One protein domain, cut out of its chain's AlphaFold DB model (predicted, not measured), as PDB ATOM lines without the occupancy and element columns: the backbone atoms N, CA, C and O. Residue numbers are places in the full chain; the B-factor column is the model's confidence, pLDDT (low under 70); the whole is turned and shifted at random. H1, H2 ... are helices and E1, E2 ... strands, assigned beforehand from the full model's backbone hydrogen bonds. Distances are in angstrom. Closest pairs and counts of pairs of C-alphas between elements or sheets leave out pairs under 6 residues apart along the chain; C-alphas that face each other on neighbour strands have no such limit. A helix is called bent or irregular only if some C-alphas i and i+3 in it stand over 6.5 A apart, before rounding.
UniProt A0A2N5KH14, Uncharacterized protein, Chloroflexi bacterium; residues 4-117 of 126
ATOM      1  N   ALA A   4      41.035  32.999  38.380       86.38
ATOM      2  CA  ALA A   4      40.075  32.542  37.380       86.38
ATOM      3  C   ALA A   4      39.432  31.208  37.794       86.38
ATOM      4  O   ALA A   4      38.222  31.019  37.645       86.38
ATOM      5  N   LEU A   5      40.229  30.307  38.374       89.44
ATOM      6  CA  LEU A   5      39.748  29.033  38.905       89.44
ATOM      7  C   LEU A   5      38.822  29.232  40.112       89.44
ATOM      8  O   LEU A   5      37.831  28.516  40.244       89.44
ATOM      9  N   GLU A   6      39.114  30.205  40.978       90.81
ATOM     10  CA  GLU A   6      38.253  30.519  42.122       90.81
ATOM     11  C   GLU A   6      36.868  31.015  41.674       90.81
ATOM     12  O   GLU A   6      35.849  30.564  42.204       90.81
ATOM     13  N   ILE A   7      36.813  31.891  40.665       89.88
ATOM     14  CA  ILE A   7      35.547  32.381  40.099       89.88
ATOM     15  C   ILE A   7      34.733  31.226  39.511       89.88
ATOM     16  O   ILE A   7      33.532  31.127  39.769       89.88
ATOM     17  N   GLU A   8      35.370  30.328  38.759       92.12
ATOM     18  CA  GLU A   8      34.669  29.185  38.171       92.12
ATOM     19  C   GLU A   8      34.171  28.206  39.244       92.12
ATOM     20  O   GLU A   8      33.039  27.724  39.166       92.12
ATOM     21  N   ALA A   9      34.953  27.972  40.301       93.38
ATOM     22  CA  ALA A   9      34.515  27.169  41.438       93.38
ATOM     23  C   ALA A   9      33.279  27.783  42.119       93.38
ATOM     24  O   ALA A   9      32.297  27.081  42.364       93.38
ATOM     25  N   ARG A  10      33.279  29.103  42.357       94.00
ATOM     26  CA  ARG A  10      32.125  29.828  42.919       94.00
ATOM     27  C   ARG A  10      30.901  29.750  42.009       94.00
ATOM     28  O   ARG A  10      29.801  29.482  42.494       94.00
ATOM     29  N   ARG A  11      31.082  29.919  40.695       94.50
ATOM     30  CA  ARG A  11      30.020  29.772  39.687       94.50
ATOM     31  C   ARG A  11      29.407  28.372  39.718       94.50
ATOM     32  O   ARG A  11      28.183  28.238  39.718       94.50
ATOM     33  N   LEU A  12      30.240  27.334  39.793       94.81
ATOM     34  CA  LEU A  12      29.784  25.949  39.880       94.81
ATOM     35  C   LEU A  12      29.014  25.684  41.182       94.81
ATOM     36  O   LEU A  12      27.945  25.070  41.147       94.81
ATOM     37  N   THR A  13      29.514  26.178  42.320       95.38
ATOM     38  CA  THR A  13      28.815  26.093  43.611       95.38
ATOM     39  C   THR A  13      27.446  26.762  43.545       95.38
ATOM     40  O   THR A  13      26.454  26.156  43.955       95.38
ATOM     41  N   LEU A  14      27.369  27.969  42.978       95.88
ATOM     42  CA  LEU A  14      26.117  28.693  42.775       95.88
ATOM     43  C   LEU A  14      25.130  27.891  41.913       95.88
ATOM     44  O   LEU A  14      23.982  27.688  42.313       95.88
ATOM     45  N   ALA A  15      25.580  27.393  40.757       95.81
ATOM     46  CA  ALA A  15      24.752  26.603  39.849       95.81
ATOM     47  C   ALA A  15      24.186  25.353  40.543       95.81
ATOM     48  O   ALA A  15      22.991  25.066  40.445       95.81
ATOM     49  N   ALA A  16      25.026  24.627  41.286       96.06
ATOM     50  CA  ALA A  16      24.621  23.433  42.019       96.06
ATOM     51  C   ALA A  16      23.610  23.749  43.133       96.06
ATOM     52  O   ALA A  16      22.605  23.046  43.275       96.06
ATOM     53  N   ALA A  17      23.843  24.821  43.895       96.44
ATOM     54  CA  ALA A  17      22.970  25.245  44.982       96.44
ATOM     55  C   ALA A  17      21.577  25.647  44.472       96.44
ATOM     56  O   ALA A  17      20.564  25.147  44.972       96.44
ATOM     57  N   LEU A  18      21.525  26.477  43.427       97.12
ATOM     58  CA  LEU A  18      20.275  26.906  42.800       97.12
ATOM     59  C   LEU A  18      19.551  25.759  42.093       97.12
ATOM     60  O   LEU A  18      18.330  25.665  42.176       97.12
ATOM     61  N   MET A  19      20.272  24.837  41.450       96.50
ATOM     62  CA  MET A  19      19.655  23.646  40.864       96.50
ATOM     63  C   MET A  19      19.051  22.738  41.944       96.50
ATOM     64  O   MET A  19      17.955  22.200  41.766       96.50
ATOM     65  N   GLY A  20      19.738  22.586  43.081       95.56
ATOM     66  CA  GLY A  20      19.217  21.887  44.252       95.56
ATOM     67  C   GLY A  20      17.962  22.556  44.808       95.56
ATOM     68  O   GLY A  20      16.981  21.865  45.082       95.56
ATOM     69  N   LEU A  21      17.968  23.887  44.915       95.62
ATOM     70  CA  LEU A  21      16.795  24.663  45.304       95.62
ATOM     71  C   LEU A  21      15.634  24.434  44.332       95.62
ATOM     72  O   LEU A  21      14.566  23.991  44.746       95.62
ATOM     73  N   ALA A  22      15.865  24.637  43.036       96.00
ATOM     74  CA  ALA A  22      14.832  24.529  42.017       96.00
ATOM     75  C   ALA A  22      14.174  23.145  41.996       96.00
ATOM     76  O   ALA A  22      12.955  23.039  41.880       96.00
ATOM     77  N   ARG A  23      14.959  22.077  42.181       95.56
ATOM     78  CA  ARG A  23      14.440  20.705  42.298       95.56
ATOM     79  C   ARG A  23      13.637  20.465  43.574       95.56
ATOM     80  O   ARG A  23      12.705  19.667  43.541       95.56
ATOM     81  N   ARG A  24      13.975  21.106  44.696       94.88
ATOM     82  CA  ARG A  24      13.170  21.002  45.925       94.88
ATOM     83  C   ARG A  24      11.837  21.726  45.772       94.88
ATOM     84  O   ARG A  24      10.810  21.174  46.152       94.88
ATOM     85  N   THR A  25      11.839  22.909  45.165       93.56
ATOM     86  CA  THR A  25      10.630  23.728  45.001       93.56
ATOM     87  C   THR A  25       9.695  23.163  43.920       93.56
ATOM     88  O   THR A  25       8.488  23.053  44.147       93.56
ATOM     89  N   ALA A  26      10.237  22.762  42.763       90.19
ATOM     90  CA  ALA A  26       9.473  22.243  41.621       90.19
ATOM     91  C   ALA A  26       9.252  20.721  41.642       90.19
ATOM     92  O   ALA A  26       8.457  20.206  40.860       90.19
ATOM     93  N   GLY A  27       9.977  19.988  42.488       91.25
ATOM     94  CA  GLY A  27      10.063  18.531  42.432       91.25
ATOM     95  C   GLY A  27      11.048  18.022  41.369       91.25
ATOM     96  O   GLY A  27      11.807  18.771  40.748       91.25
ATOM     97  N   ARG A  28      11.043  16.700  41.136       91.31
ATOM     98  CA  ARG A  28      11.913  16.063  40.122       91.31
ATOM     99  C   ARG A  28      11.650  16.583  38.707       91.31
ATOM    100  O   ARG A  28      12.567  16.582  37.887       91.31
ATOM    101  N   ARG A  29      10.403  16.955  38.417       95.94
ATOM    102  CA  ARG A  29       9.940  17.505  37.142       95.94
ATOM    103  C   ARG A  29       8.823  18.501  37.416       95.94
ATOM    104  O   ARG A  29       8.019  18.262  38.311       95.94
ATOM    105  N   VAL A  30       8.761  19.556  36.614       95.94
ATOM    106  CA  VAL A  30       7.588  20.434  36.543       95.94
ATOM    107  C   VAL A  30       6.398  19.601  36.057       95.94
ATOM    108  O   VAL A  30       6.584  18.737  35.190       95.94
ATOM    109  N   ALA A  31       5.202  19.821  36.608       94.25
ATOM    110  CA  ALA A  31       4.027  19.029  36.250       94.25
ATOM    111  C   ALA A  31       3.771  19.093  34.722       94.25
ATOM    112  O   ALA A  31       3.918  20.166  34.129       94.25
ATOM    113  N   PRO A  32       3.501  17.963  34.035       94.00
ATOM    114  CA  PRO A  32       3.397  17.925  32.568       94.00
ATOM    115  C   PRO A  32       2.264  18.771  31.985       94.00
ATOM    116  O   PRO A  32       2.369  19.239  30.856       94.00
ATOM    117  N   ASP A  33       1.204  18.954  32.757       93.81
ATOM    118  CA  ASP A  33       0.001  19.720  32.452       93.81
ATOM    119  C   ASP A  33       0.090  21.184  32.907       93.81
ATOM    120  O   ASP A  33      -0.889  21.917  32.787       93.81
ATOM    121  N   SER A  34       1.269  21.631  33.369       95.19
ATOM    122  CA  SER A  34       1.437  22.987  33.880       95.19
ATOM    123  C   SER A  34       1.110  24.070  32.848       95.19
ATOM    124  O   SER A  34       1.793  24.221  31.830       95.19
ATOM    125  N   ALA A  35       0.114  24.887  33.165       96.25
ATOM    126  CA  ALA A  35      -0.255  26.092  32.449       96.25
ATOM    127  C   ALA A  35       0.676  27.272  32.785       96.25
ATOM    128  O   ALA A  35       1.456  27.261  33.742       96.25
ATOM    129  N   ALA A  36       0.555  28.355  32.013       97.00
ATOM    130  CA  ALA A  36       1.332  29.583  32.189       97.00
ATOM    131  C   ALA A  36       1.268  30.146  33.625       97.00
ATOM    132  O   ALA A  36       2.293  30.534  34.188       97.00
ATOM    133  N   ALA A  37       0.079  30.150  34.238       97.38
ATOM    134  CA  ALA A  37      -0.118  30.634  35.605       97.38
ATOM    135  C   ALA A  37       0.633  29.787  36.647       97.38
ATOM    136  O   ALA A  37       1.156  30.329  37.618       97.38
ATOM    137  N   GLU A  38       0.740  28.478  36.426       97.44
ATOM    138  CA  GLU A  38       1.418  27.553  37.338       97.44
ATOM    139  C   GLU A  38       2.938  27.675  37.224       97.44
ATOM    140  O   GLU A  38       3.633  27.646  38.240       97.44
ATOM    141  N   LEU A  39       3.466  27.923  36.018       97.75
ATOM    142  CA  LEU A  39       4.882  28.264  35.836       97.75
ATOM    143  C   LEU A  39       5.247  29.570  36.557       97.75
ATOM    144  O   LEU A  39       6.287  29.647  37.210       97.75
ATOM    145  N   LEU A  40       4.378  30.582  36.485       97.62
ATOM    146  CA  LEU A  40       4.562  31.848  37.201       97.62
ATOM    147  C   LEU A  40       4.442  31.673  38.721       97.62
ATOM    148  O   LEU A  40       5.222  32.257  39.471       97.62
ATOM    149  N   ALA A  41       3.501  30.852  39.191       96.94
ATOM    150  CA  ALA A  41       3.382  30.522  40.608       96.94
ATOM    151  C   ALA A  41       4.635  29.795  41.122       96.94
ATOM    152  O   ALA A  41       5.135  30.109  42.201       96.94
ATOM    153  N   LEU A  42       5.194  28.879  40.328       96.81
ATOM    154  CA  LEU A  42       6.445  28.206  40.656       96.81
ATOM    155  C   LEU A  42       7.628  29.185  40.711       96.81
ATOM    156  O   LEU A  42       8.437  29.100  41.631       96.81
ATOM    157  N   ALA A  43       7.706  30.145  39.787       97.00
ATOM    158  CA  ALA A  43       8.719  31.200  39.829       97.00
ATOM    159  C   ALA A  43       8.630  32.059  41.105       97.00
ATOM    160  O   ALA A  43       9.659  32.377  41.695       97.00
ATOM    161  N   ARG A  44       7.419  32.377  41.578       96.25
ATOM    162  CA  ARG A  44       7.224  33.103  42.849       96.25
ATOM    163  C   ARG A  44       7.710  32.298  44.051       96.25
ATOM    164  O   ARG A  44       8.442  32.832  44.873       96.25
ATOM    165  N   ARG A  45       7.398  31.001  44.101       95.75
ATOM    166  CA  ARG A  45       7.909  30.103  45.153       95.75
ATOM    167  C   ARG A  45       9.439  30.030  45.159       95.75
ATOM    168  O   ARG A  45      10.052  30.010  46.216       95.75
ATOM    169  N   LEU A  46      10.073  30.034  43.983       95.88
ATOM    170  CA  LEU A  46      11.537  30.103  43.886       95.88
ATOM    171  C   LEU A  46      12.103  31.414  44.449       95.88
ATOM    172  O   LEU A  46      13.207  31.396  44.989       95.88
ATOM    173  N   ALA A  47      11.373  32.523  44.325       94.19
ATOM    174  CA  ALA A  47      11.789  33.814  44.866       94.19
ATOM    175  C   ALA A  47      11.762  33.829  46.400       94.19
ATOM    176  O   ALA A  47      12.700  34.314  47.029       94.19
ATOM    177  N   GLU A  48      10.727  33.234  47.000       91.94
ATOM    178  CA  GLU A  48      10.597  33.093  48.457       91.94
ATOM    179  C   GLU A  48      11.805  32.350  49.058       91.94
ATOM    180  O   GLU A  48      12.377  32.776  50.066       91.94
ATOM    181  N   ASP A  49      12.257  31.288  48.385       88.38
ATOM    182  CA  ASP A  49      13.388  30.478  48.833       88.38
ATOM    183  C   ASP A  49      14.770  31.051  48.434       88.38
ATOM    184  O   ASP A  49      15.798  30.676  49.010       88.38
ATOM    185  N   GLY A  50      14.824  31.951  47.445       85.81
ATOM    186  CA  GLY A  50      16.064  32.471  46.851       85.81
ATOM    187  C   GLY A  50      16.969  33.200  47.848       85.81
ATOM    188  O   GLY A  50      18.188  33.014  47.833       85.81
ATOM    189  N   SER A  51      16.366  33.930  48.793       88.25
ATOM    190  CA  SER A  51      17.085  34.689  49.831       88.25
ATOM    191  C   SER A  51      17.962  33.818  50.740       88.25
ATOM    192  O   SER A  51      18.900  34.308  51.374       88.25
ATOM    193  N   ALA A  52      17.656  32.522  50.859       90.50
ATOM    194  CA  ALA A  52      18.465  31.596  51.642       90.50
ATOM    195  C   ALA A  52      19.802  31.299  50.951       90.50
ATOM    196  O   ALA A  52      20.819  31.162  51.628       90.50
ATOM    197  N   ILE A  53      19.815  31.235  49.617       92.38
ATOM    198  CA  ILE A  53      21.032  30.992  48.836       92.38
ATOM    199  C   ILE A  53      21.963  32.200  48.910       92.38
ATOM    200  O   ILE A  53      23.154  32.013  49.146       92.38
ATOM    201  N   GLU A  54      21.422  33.416  48.798       91.75
ATOM    202  CA  GLU A  54      22.189  34.658  48.980       91.75
ATOM    203  C   GLU A  54      22.931  34.663  50.320       91.75
ATOM    204  O   GLU A  54      24.144  34.849  50.368       91.75
ATOM    205  N   ARG A  55      22.217  34.341  51.407       91.75
ATOM    206  CA  ARG A  55      22.774  34.324  52.768       91.75
ATOM    207  C   ARG A  55      23.793  33.214  53.011       91.75
ATOM    208  O   ARG A  55      24.800  33.464  53.660       91.75
ATOM    209  N   ILE A  56      23.526  31.990  52.551       93.75
ATOM    210  CA  ILE A  56      24.399  30.833  52.821       93.75
ATOM    211  C   ILE A  56      25.711  30.933  52.040       93.75
ATOM    212  O   ILE A  56      26.756  30.529  52.545       93.75
ATOM    213  N   TYR A  57      25.653  31.434  50.806       91.12
ATOM    214  CA  TYR A  57      26.794  31.423  49.894       91.12
ATOM    215  C   TYR A  57      27.410  32.805  49.650       91.12
ATOM    216  O   TYR A  57      28.336  32.907  48.848       91.12
ATOM    217  N   HIS A  58      26.946  33.843  50.355       93.31
ATOM    218  CA  HIS A  58      27.466  35.211  50.241       93.31
ATOM    219  C   HIS A  58      27.386  35.756  48.805       93.31
ATOM    220  O   HIS A  58      28.338  36.335  48.266       93.31
ATOM    221  N   PHE A  59      26.234  35.516  48.175       94.38
ATOM    222  CA  PHE A  59      25.902  36.010  46.842       94.38
ATOM    223  C   PHE A  59      24.799  37.056  46.915       94.38
ATOM    224  O   PHE A  59      24.003  37.074  47.850       94.38
ATOM    225  N   ARG A  60      24.720  37.881  45.877       95.88
ATOM    226  CA  ARG A  60      23.622  38.813  45.640       95.88
ATOM    227  C   ARG A  60      23.087  38.610  44.239       95.88
ATOM    228  O   ARG A  60      23.869  38.391  43.309       95.88
ATOM    229  N   PHE A  61      21.772  38.693  44.097       95.94
ATOM    230  CA  PHE A  61      21.110  38.630  42.805       95.94
ATOM    231  C   PHE A  61      20.478  39.969  42.449       95.94
ATOM    232  O   PHE A  61      19.718  40.531  43.237       95.94
ATOM    233  N   ASP A  62      20.749  40.444  41.236       94.06
ATOM    234  CA  ASP A  62      20.093  41.623  40.681       94.06
ATOM    235  C   ASP A  62      19.577  41.354  39.256       94.06
ATOM    236  O   ASP A  62      20.368  41.055  38.354       94.06
ATOM    237  N   PRO A  63      18.256  41.426  39.014       94.06
ATOM    238  CA  PRO A  63      17.181  41.504  40.015       94.06
ATOM    239  C   PRO A  63      17.152  40.268  40.934       94.06
ATOM    240  O   PRO A  63      17.733  39.238  40.597       94.06
ATOM    241  N   SER A  64      16.462  40.334  42.079       95.06
ATOM    242  CA  SER A  64      16.399  39.217  43.040       95.06
ATOM    243  C   SER A  64      15.985  37.900  42.375       95.06
ATOM    244  O   SER A  64      15.036  37.870  41.589       95.06
ATOM    245  N   TYR A  65      16.679  36.804  42.700       96.12
ATOM    246  CA  TYR A  65      16.423  35.478  42.122       96.12
ATOM    247  C   TYR A  65      14.940  35.072  42.259       96.12
ATOM    248  O   TYR A  65      14.364  35.283  43.325       96.12
ATOM    249  N   PRO A  66      14.312  34.460  41.228       96.69
ATOM    250  CA  PRO A  66      14.881  34.013  39.947       96.69
ATOM    251  C   PRO A  66      15.025  35.108  38.877       96.69
ATOM    252  O   PRO A  66      15.373  34.803  37.737       96.69
ATOM    253  N   GLY A  67      14.768  36.362  39.238       95.81
ATOM    254  CA  GLY A  67      14.947  37.525  38.387       95.81
ATOM    255  C   GLY A  67      13.764  37.811  37.469       95.81
ATOM    256  O   GLY A  67      12.605  37.580  37.816       95.81
ATOM    257  N   VAL A  68      14.064  38.359  36.294       96.56
ATOM    258  CA  VAL A  68      13.077  38.853  35.323       96.56
ATOM    259  C   VAL A  68      12.873  37.888  34.162       96.56
ATOM    260  O   VAL A  68      13.664  36.972  33.948       96.56
ATOM    261  N   SER A  69      11.795  38.077  33.403       96.31
ATOM    262  CA  SER A  69      11.407  37.199  32.302       96.31
ATOM    263  C   SER A  69      10.566  37.945  31.268       96.31
ATOM    264  O   SER A  69       9.792  38.825  31.633       96.31
ATOM    265  N   ALA A  70      10.613  37.502  30.006       94.06
ATOM    266  CA  ALA A  70       9.609  37.844  28.987       94.06
ATOM    267  C   ALA A  70       8.231  37.183  29.224       94.06
ATOM    268  O   ALA A  70       7.317  37.332  28.415       94.06
ATOM    269  N   GLY A  71       8.079  36.413  30.305       95.44
ATOM    270  CA  GLY A  71       6.885  35.634  30.606       95.44
ATOM    271  C   GLY A  71       6.877  34.255  29.932       95.44
ATOM    272  O   GLY A  71       7.848  33.856  29.282       95.44
ATOM    273  N   PRO A  72       5.801  33.470  30.127       96.69
ATOM    274  CA  PRO A  72       5.665  32.151  29.520       96.69
ATOM    275  C   PRO A  72       5.615  32.236  27.988       96.69
ATOM    276  O   PRO A  72       4.826  32.983  27.418       96.69
ATOM    277  N   GLN A  73       6.443  31.434  27.326       96.00
ATOM    278  CA  GLN A  73       6.583  31.366  25.876       96.00
ATOM    279  C   GLN A  73       6.081  30.019  25.356       96.00
ATOM    280  O   GLN A  73       6.404  28.969  25.919       96.00
ATOM    281  N   THR A  74       5.358  30.037  24.241       94.69
ATOM    282  CA  THR A  74       5.043  28.822  23.484       94.69
ATOM    283  C   THR A  74       6.224  28.461  22.588       94.69
ATOM    284  O   THR A  74       6.710  29.283  21.815       94.69
ATOM    285  N   VAL A  75       6.684  27.219  22.683       89.69
ATOM    286  CA  VAL A  75       7.715  26.608  21.837       89.69
ATOM    287  C   VAL A  75       7.146  25.348  21.180       89.69
ATOM    288  O   VAL A  75       6.106  24.842  21.594       89.69
ATOM    289  N   THR A  76       7.838  24.784  20.187       86.19
ATOM    290  CA  THR A  76       7.386  23.572  19.470       86.19
ATOM    291  C   THR A  76       7.024  22.410  20.402       86.19
ATOM    292  O   THR A  76       6.157  21.606  20.083       86.19
ATOM    293  N   SER A  77       7.667  22.320  21.571       80.81
ATOM    294  CA  SER A  77       7.446  21.262  22.562       80.81
ATOM    295  C   SER A  77       6.497  21.637  23.712       80.81
ATOM    296  O   SER A  77       6.514  20.943  24.726       80.81
ATOM    297  N   GLY A  78       5.736  22.732  23.614       91.38
ATOM    298  CA  GLY A  78       4.799  23.185  24.651       91.38
ATOM    299  C   GLY A  78       5.157  24.547  25.248       91.38
ATOM    300  O   GLY A  78       5.644  25.427  24.547       91.38
ATOM    301  N   LEU A  79       4.904  24.742  26.542       96.38
ATOM    302  CA  LEU A  79       5.209  25.993  27.242       96.38
ATOM    303  C   LEU A  79       6.615  25.980  27.853       96.38
ATOM    304  O   LEU A  79       7.133  24.941  28.260       96.38
ATOM    305  N   ARG A  80       7.231  27.154  27.959       96.62
ATOM    306  CA  ARG A  80       8.488  27.367  28.680       96.62
ATOM    307  C   ARG A  80       8.462  28.717  29.373       96.62
ATOM    308  O   ARG A  80       8.051  29.702  28.777       96.62
ATOM    309  N   LEU A  81       8.995  28.786  30.584       97.75
ATOM    310  CA  LEU A  81       9.337  30.039  31.249       97.75
ATOM    311  C   LEU A  81      10.852  30.083  31.469       97.75
ATOM    312  O   LEU A  81      11.421  29.135  32.012       97.75
ATOM    313  N   VAL A  82      11.499  31.161  31.025       97.38
ATOM    314  CA  VAL A  82      12.924  31.423  31.276       97.38
ATOM    315  C   VAL A  82      13.032  32.698  32.091       97.38
ATOM    316  O   VAL A  82      12.449  33.711  31.709       97.38
ATOM    317  N   LEU A  83      13.744  32.629  33.208       97.69
ATOM    318  CA  LEU A  83      13.991  33.752  34.103       97.69
ATOM    319  C   LEU A  83      15.491  34.005  34.201       97.69
ATOM    320  O   LEU A  83      16.270  33.058  34.050       97.69
ATOM    321  N   ALA A  84      15.885  35.251  34.438       97.81
ATOM    322  CA  ALA A  84      17.286  35.603  34.571       97.81
ATOM    323  C   ALA A  84      17.558  36.698  35.604       97.81
ATOM    324  O   ALA A  84      16.839  37.698  35.680       97.81
ATOM    325  N   CYS A  85      18.654  36.523  36.339       96.81
ATOM    326  CA  CYS A  85      19.248  37.510  37.238       96.81
ATOM    327  C   CYS A  85      20.774  37.481  37.125       96.81
ATOM    328  O   CYS A  85      21.364  36.436  36.848       96.81
ATOM    329  N   THR A  86      21.428  38.607  37.379       96.62
ATOM    330  CA  THR A  86      22.883  38.664  37.520       96.62
ATOM    331  C   THR A  86      23.258  38.237  38.932       96.62
ATOM    332  O   THR A  86      22.600  38.636  39.888       96.62
ATOM    333  N   ALA A  87      24.296  37.414  39.069       97.00
ATOM    334  CA  ALA A  87      24.846  37.017  40.356       97.00
ATOM    335  C   ALA A  87      26.194  37.693  40.600       97.00
ATOM    336  O   ALA A  87      27.100  37.609  39.765       97.00
ATOM    337  N   THR A  88      26.346  38.295  41.772       96.75
ATOM    338  CA  THR A  88      27.616  38.840  42.257       96.75
ATOM    339  C   THR A  88      27.962  38.239  43.613       96.75
ATOM    340  O   THR A  88      27.088  37.792  44.355       96.75
ATOM    341  N   THR A  89      29.237  38.225  43.969       93.44
ATOM    342  CA  THR A  89      29.682  38.010  45.352       93.44
ATOM    343  C   THR A  89      29.417  39.252  46.208       93.44
ATOM    344  O   THR A  89      29.133  40.335  45.692       93.44
ATOM    345  N   ASP A  90      29.521  39.108  47.530       88.38
ATOM    346  CA  ASP A  90      29.367  40.223  48.480       88.38
ATOM    347  C   ASP A  90      30.378  41.368  48.286       88.38
ATOM    348  O   ASP A  90      30.072  42.512  48.624       88.38
ATOM    349  N   ASP A  91      31.555  41.079  47.722       90.12
ATOM    350  CA  ASP A  91      32.573  42.080  47.366       90.12
ATOM    351  C   ASP A  91      32.313  42.773  46.011       90.12
ATOM    352  O   ASP A  91      33.083  43.642  45.605       90.12
ATOM    353  N   GLY A  92      31.219  42.421  45.327       91.06
ATOM    354  CA  GLY A  92      30.810  43.013  44.055       91.06
ATOM    355  C   GLY A  92      31.386  42.334  42.812       91.06
ATOM    356  O   GLY A  92      31.106  42.789  41.704       91.06
ATOM    357  N   THR A  93      32.148  41.245  42.949       93.06
ATOM    358  CA  THR A  93      32.653  40.500  41.786       93.06
ATOM    359  C   THR A  93      31.508  39.801  41.054       93.06
ATOM    360  O   THR A  93      30.768  39.003  41.633       93.06
ATOM    361  N   GLU A  94      31.360  40.071  39.758       93.62
ATOM    362  CA  GLU A  94      30.347  39.414  38.933       93.62
ATOM    363  C   GLU A  94      30.716  37.948  38.668       93.62
ATOM    364  O   GLU A  94      31.796  37.631  38.164       93.62
ATOM    365  N   LEU A  95      29.793  37.037  38.984       94.69
ATOM    366  CA  LEU A  95      29.924  35.611  38.679       94.69
ATOM    367  C   LEU A  95      29.321  35.263  37.317       94.69
ATOM    368  O   LEU A  95      29.802  34.341  36.646       94.69
ATOM    369  N   GLY A  96      28.296  36.012  36.912       95.56
ATOM    370  CA  GLY A  96      27.639  35.936  35.614       95.56
ATOM    371  C   GLY A  96      26.116  35.933  35.726       95.56
ATOM    372  O   GLY A  96      25.546  36.193  36.788       95.56
ATOM    373  N   THR A  97      25.447  35.616  34.621       97.38
ATOM    374  CA  THR A  97      23.981  35.617  34.552       97.38
ATOM    375  C   THR A  97      23.429  34.228  34.829       97.38
ATOM    376  O   THR A  97      23.728  33.260  34.128       97.38
ATOM    377  N   VAL A  98      22.590  34.131  35.851       97.81
ATOM    378  CA  VAL A  98      21.834  32.929  36.184       97.81
ATOM    379  C   VAL A  98      20.617  32.858  35.272       97.81
ATOM    380  O   VAL A  98      19.843  33.807  35.218       97.81
ATOM    381  N   PHE A  99      20.415  31.722  34.612       97.75
ATOM    382  CA  PHE A  99      19.190  31.413  33.884       97.75
ATOM    383  C   PHE A  99      18.464  30.252  34.550       97.75
ATOM    384  O   PHE A  99      19.010  29.154  34.667       97.75
ATOM    385  N   THR A 100      17.206  30.474  34.915       97.88
ATOM    386  CA  THR A 100      16.310  29.431  35.421       97.88
ATOM    387  C   THR A 100      15.275  29.108  34.357       97.88
ATOM    388  O   THR A 100      14.519  29.973  33.927       97.88
ATOM    389  N   THR A 101      15.230  27.853  33.919       97.62
ATOM    390  CA  THR A 101      14.302  27.376  32.890       97.62
ATOM    391  C   THR A 101      13.322  26.367  33.473       97.62
ATOM    392  O   THR A 101      13.715  25.328  34.012       97.62
ATOM    393  N   LEU A 102      12.033  26.658  33.306       97.62
ATOM    394  CA  LEU A 102      10.911  25.821  33.716       97.62
ATOM    395  C   LEU A 102      10.143  25.378  32.468       97.62
ATOM    396  O   LEU A 102       9.659  26.208  31.697       97.62
ATOM    397  N   ILE A 103      10.057  24.066  32.253       96.94
ATOM    398  CA  ILE A 103       9.339  23.456  31.126       96.94
ATOM    399  C   ILE A 103       8.480  22.320  31.693       96.94
ATOM    400  O   ILE A 103       9.056  21.423  32.321       96.94
ATOM    401  N   PRO A 104       7.151  22.316  31.474       96.88
ATOM    402  CA  PRO A 104       6.274  21.217  31.867       96.88
ATOM    403  C   PRO A 104       6.825  19.855  31.429       96.88
ATOM    404  O   PRO A 104       7.332  19.683  30.318       96.88
ATOM    405  N   GLY A 105       6.797  18.880  32.336       95.75
ATOM    406  CA  GLY A 105       7.286  17.522  32.096       95.75
ATOM    407  C   GLY A 105       8.811  17.361  32.116       95.75
ATOM    408  O   GLY A 105       9.301  16.232  32.000       95.75
ATOM    409  N   ARG A 106       9.583  18.441  32.301       95.81
ATOM    410  CA  ARG A 106      11.050  18.399  32.415       95.81
ATOM    411  C   ARG A 106      11.517  18.743  33.824       95.81
ATOM    412  O   ARG A 106      10.811  19.383  34.599       95.81
ATOM    413  N   ALA A 107      12.726  18.303  34.157       96.62
ATOM    414  CA  ALA A 107      13.402  18.786  35.355       96.62
ATOM    415  C   ALA A 107      13.661  20.298  35.225       96.62
ATOM    416  O   ALA A 107      13.989  20.745  34.120       96.62
ATOM    417  N   PRO A 108      13.544  21.078  36.315       96.69
ATOM    418  CA  PRO A 108      13.985  22.465  36.293       96.69
ATOM    419  C   PRO A 108      15.484  22.511  35.982       96.69
ATOM    420  O   PRO A 108      16.264  21.690  36.483       96.69
ATOM    421  N   LEU A 109      15.874  23.470  35.152       96.75
ATOM    422  CA  LEU A 109      17.261  23.683  34.763       96.75
ATOM    423  C   LEU A 109      17.713  25.045  35.272       96.75
ATOM    424  O   LEU A 109      17.034  26.042  35.044       96.75
ATOM    425  N   VAL A 110      18.870  25.070  35.923       97.31
ATOM    426  CA  VAL A 110      19.577  26.303  36.260       97.31
ATOM    427  C   VAL A 110      20.950  26.244  35.615       97.31
ATOM    428  O   VAL A 110      21.655  25.242  35.753       97.31
ATOM    429  N   THR A 111      21.321  27.305  34.914       96.50
ATOM    430  CA  THR A 111      22.669  27.506  34.383       96.50
ATOM    431  C   THR A 111      23.187  28.863  34.829       96.50
ATOM    432  O   THR A 111      22.408  29.782  35.062       96.50
ATOM    433  N   VAL A 112      24.505  28.995  34.951       96.75
ATOM    434  CA  VAL A 112      25.152  30.286  35.188       96.75
ATOM    435  C   VAL A 112      26.057  30.541  33.998       96.75
ATOM    436  O   VAL A 112      27.063  29.856  33.818       96.75
ATOM    437  N   ALA A 113      25.635  31.451  33.130       94.38
ATOM    438  CA  ALA A 113      26.426  31.871  31.988       94.38
ATOM    439  C   ALA A 113      27.625  32.700  32.470       94.38
ATOM    440  O   ALA A 113      27.511  33.393  33.484       94.38
ATOM    441  N   PRO A 114      28.770  32.646  31.772       89.31
ATOM    442  CA  PRO A 114      29.914  33.471  32.119       89.31
ATOM    443  C   PRO A 114      29.592  34.966  32.012       89.31
ATOM    444  O   PRO A 114      28.642  35.374  31.337       89.31
ATOM    445  N   VAL A 115      30.417  35.776  32.679       89.00
ATOM    446  CA  VAL A 115      30.371  37.242  32.605       89.00
ATOM    447  C   VAL A 115      30.365  37.688  31.140       89.00
ATOM    448  O   VAL A 115      31.106  37.151  30.314       89.00
ATOM    449  N   GLY A 116      29.507  38.657  30.822       83.69
ATOM    450  CA  GLY A 116      29.314  39.162  29.459       83.69
ATOM    451  C   GLY A 116      28.142  38.541  28.694       83.69
ATOM    452  O   GLY A 116      27.869  38.974  27.578       83.69
ATOM    453  N   ALA A 117      27.417  37.578  29.272       88.31
ATOM    454  CA  ALA A 117      26.117  37.136  28.763       88.31
ATOM    455  C   ALA A 117      24.989  37.967  29.412       88.31
ATOM    456  O   ALA A 117      24.600  37.660  30.542       88.31
TER     457      ALA A 117
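What this domain is: This is residues 4 to 117 of the 126 residues of an uncharacterized protein of Chloroflexi bacterium (UniProt A0A2N5KH14). Two long helices, H1 and H2, run opposite ways and pack on a strongly twisted antiparallel sheet, H1 on E4 and E5, H2 on E3 and E1. Long E3 has short E1 and E2 beside its opposite ends on one side, and E4, then E5, on the other. The 114 printed residues are of mixed class, with two named helices, then five named strands, E1 to E5. The whole is compact, radius of gyration of the C-alphas 13.8 A, and elongated, spanning 41 by 25 by 21 A.

How they stand to each other: H1, residues 4 to 26, touches H2, residues 36 to 57, at a steep tilt of 46 degrees; their closest C-alphas, of Thr 25 and Leu 46, are 6.5 A apart. Every O i to N i+4 pair is within hydrogen-bond range in H1, 15 of 18 in H2. H2 is only just irregular, C-alphas 48 and 51 being 6.8 A apart, with a kink of 35 degrees near residue 49. E1, residues 59 to 62, and E2, residues 73 to 75, are antiparallel neighbours of E3, residues 78 to 89, with N 60 and O 88 at 2.8 A and N 73 and O 80 at 2.8 A. E2, E3, E4, residues 94 to 102, and E5, residues 109 to 113, form a meander, each strand the antiparallel neighbour of the one before, with N 83 and O 100 at 2.9 A and N 99 and O 111 at 2.8 A. H1 is on the sheet at a height of 7.4 A, H2 at 8.6 A.

Where its parts are: H1 is 32.6 A long from C-alpha 4 at (40.075, 32.542, 37.380), H2 31.1 A, E3 35.6 A and E4 24.3 A. E5 ends at C-alpha 113, (26.426, 31.871, 31.988).

The domain as a whole: The C-alphas farthest apart, of Ala 4 and Asp 33, are 42.4 A apart. The printed part has no cut and no long link. No printed residue is under pLDDT 70.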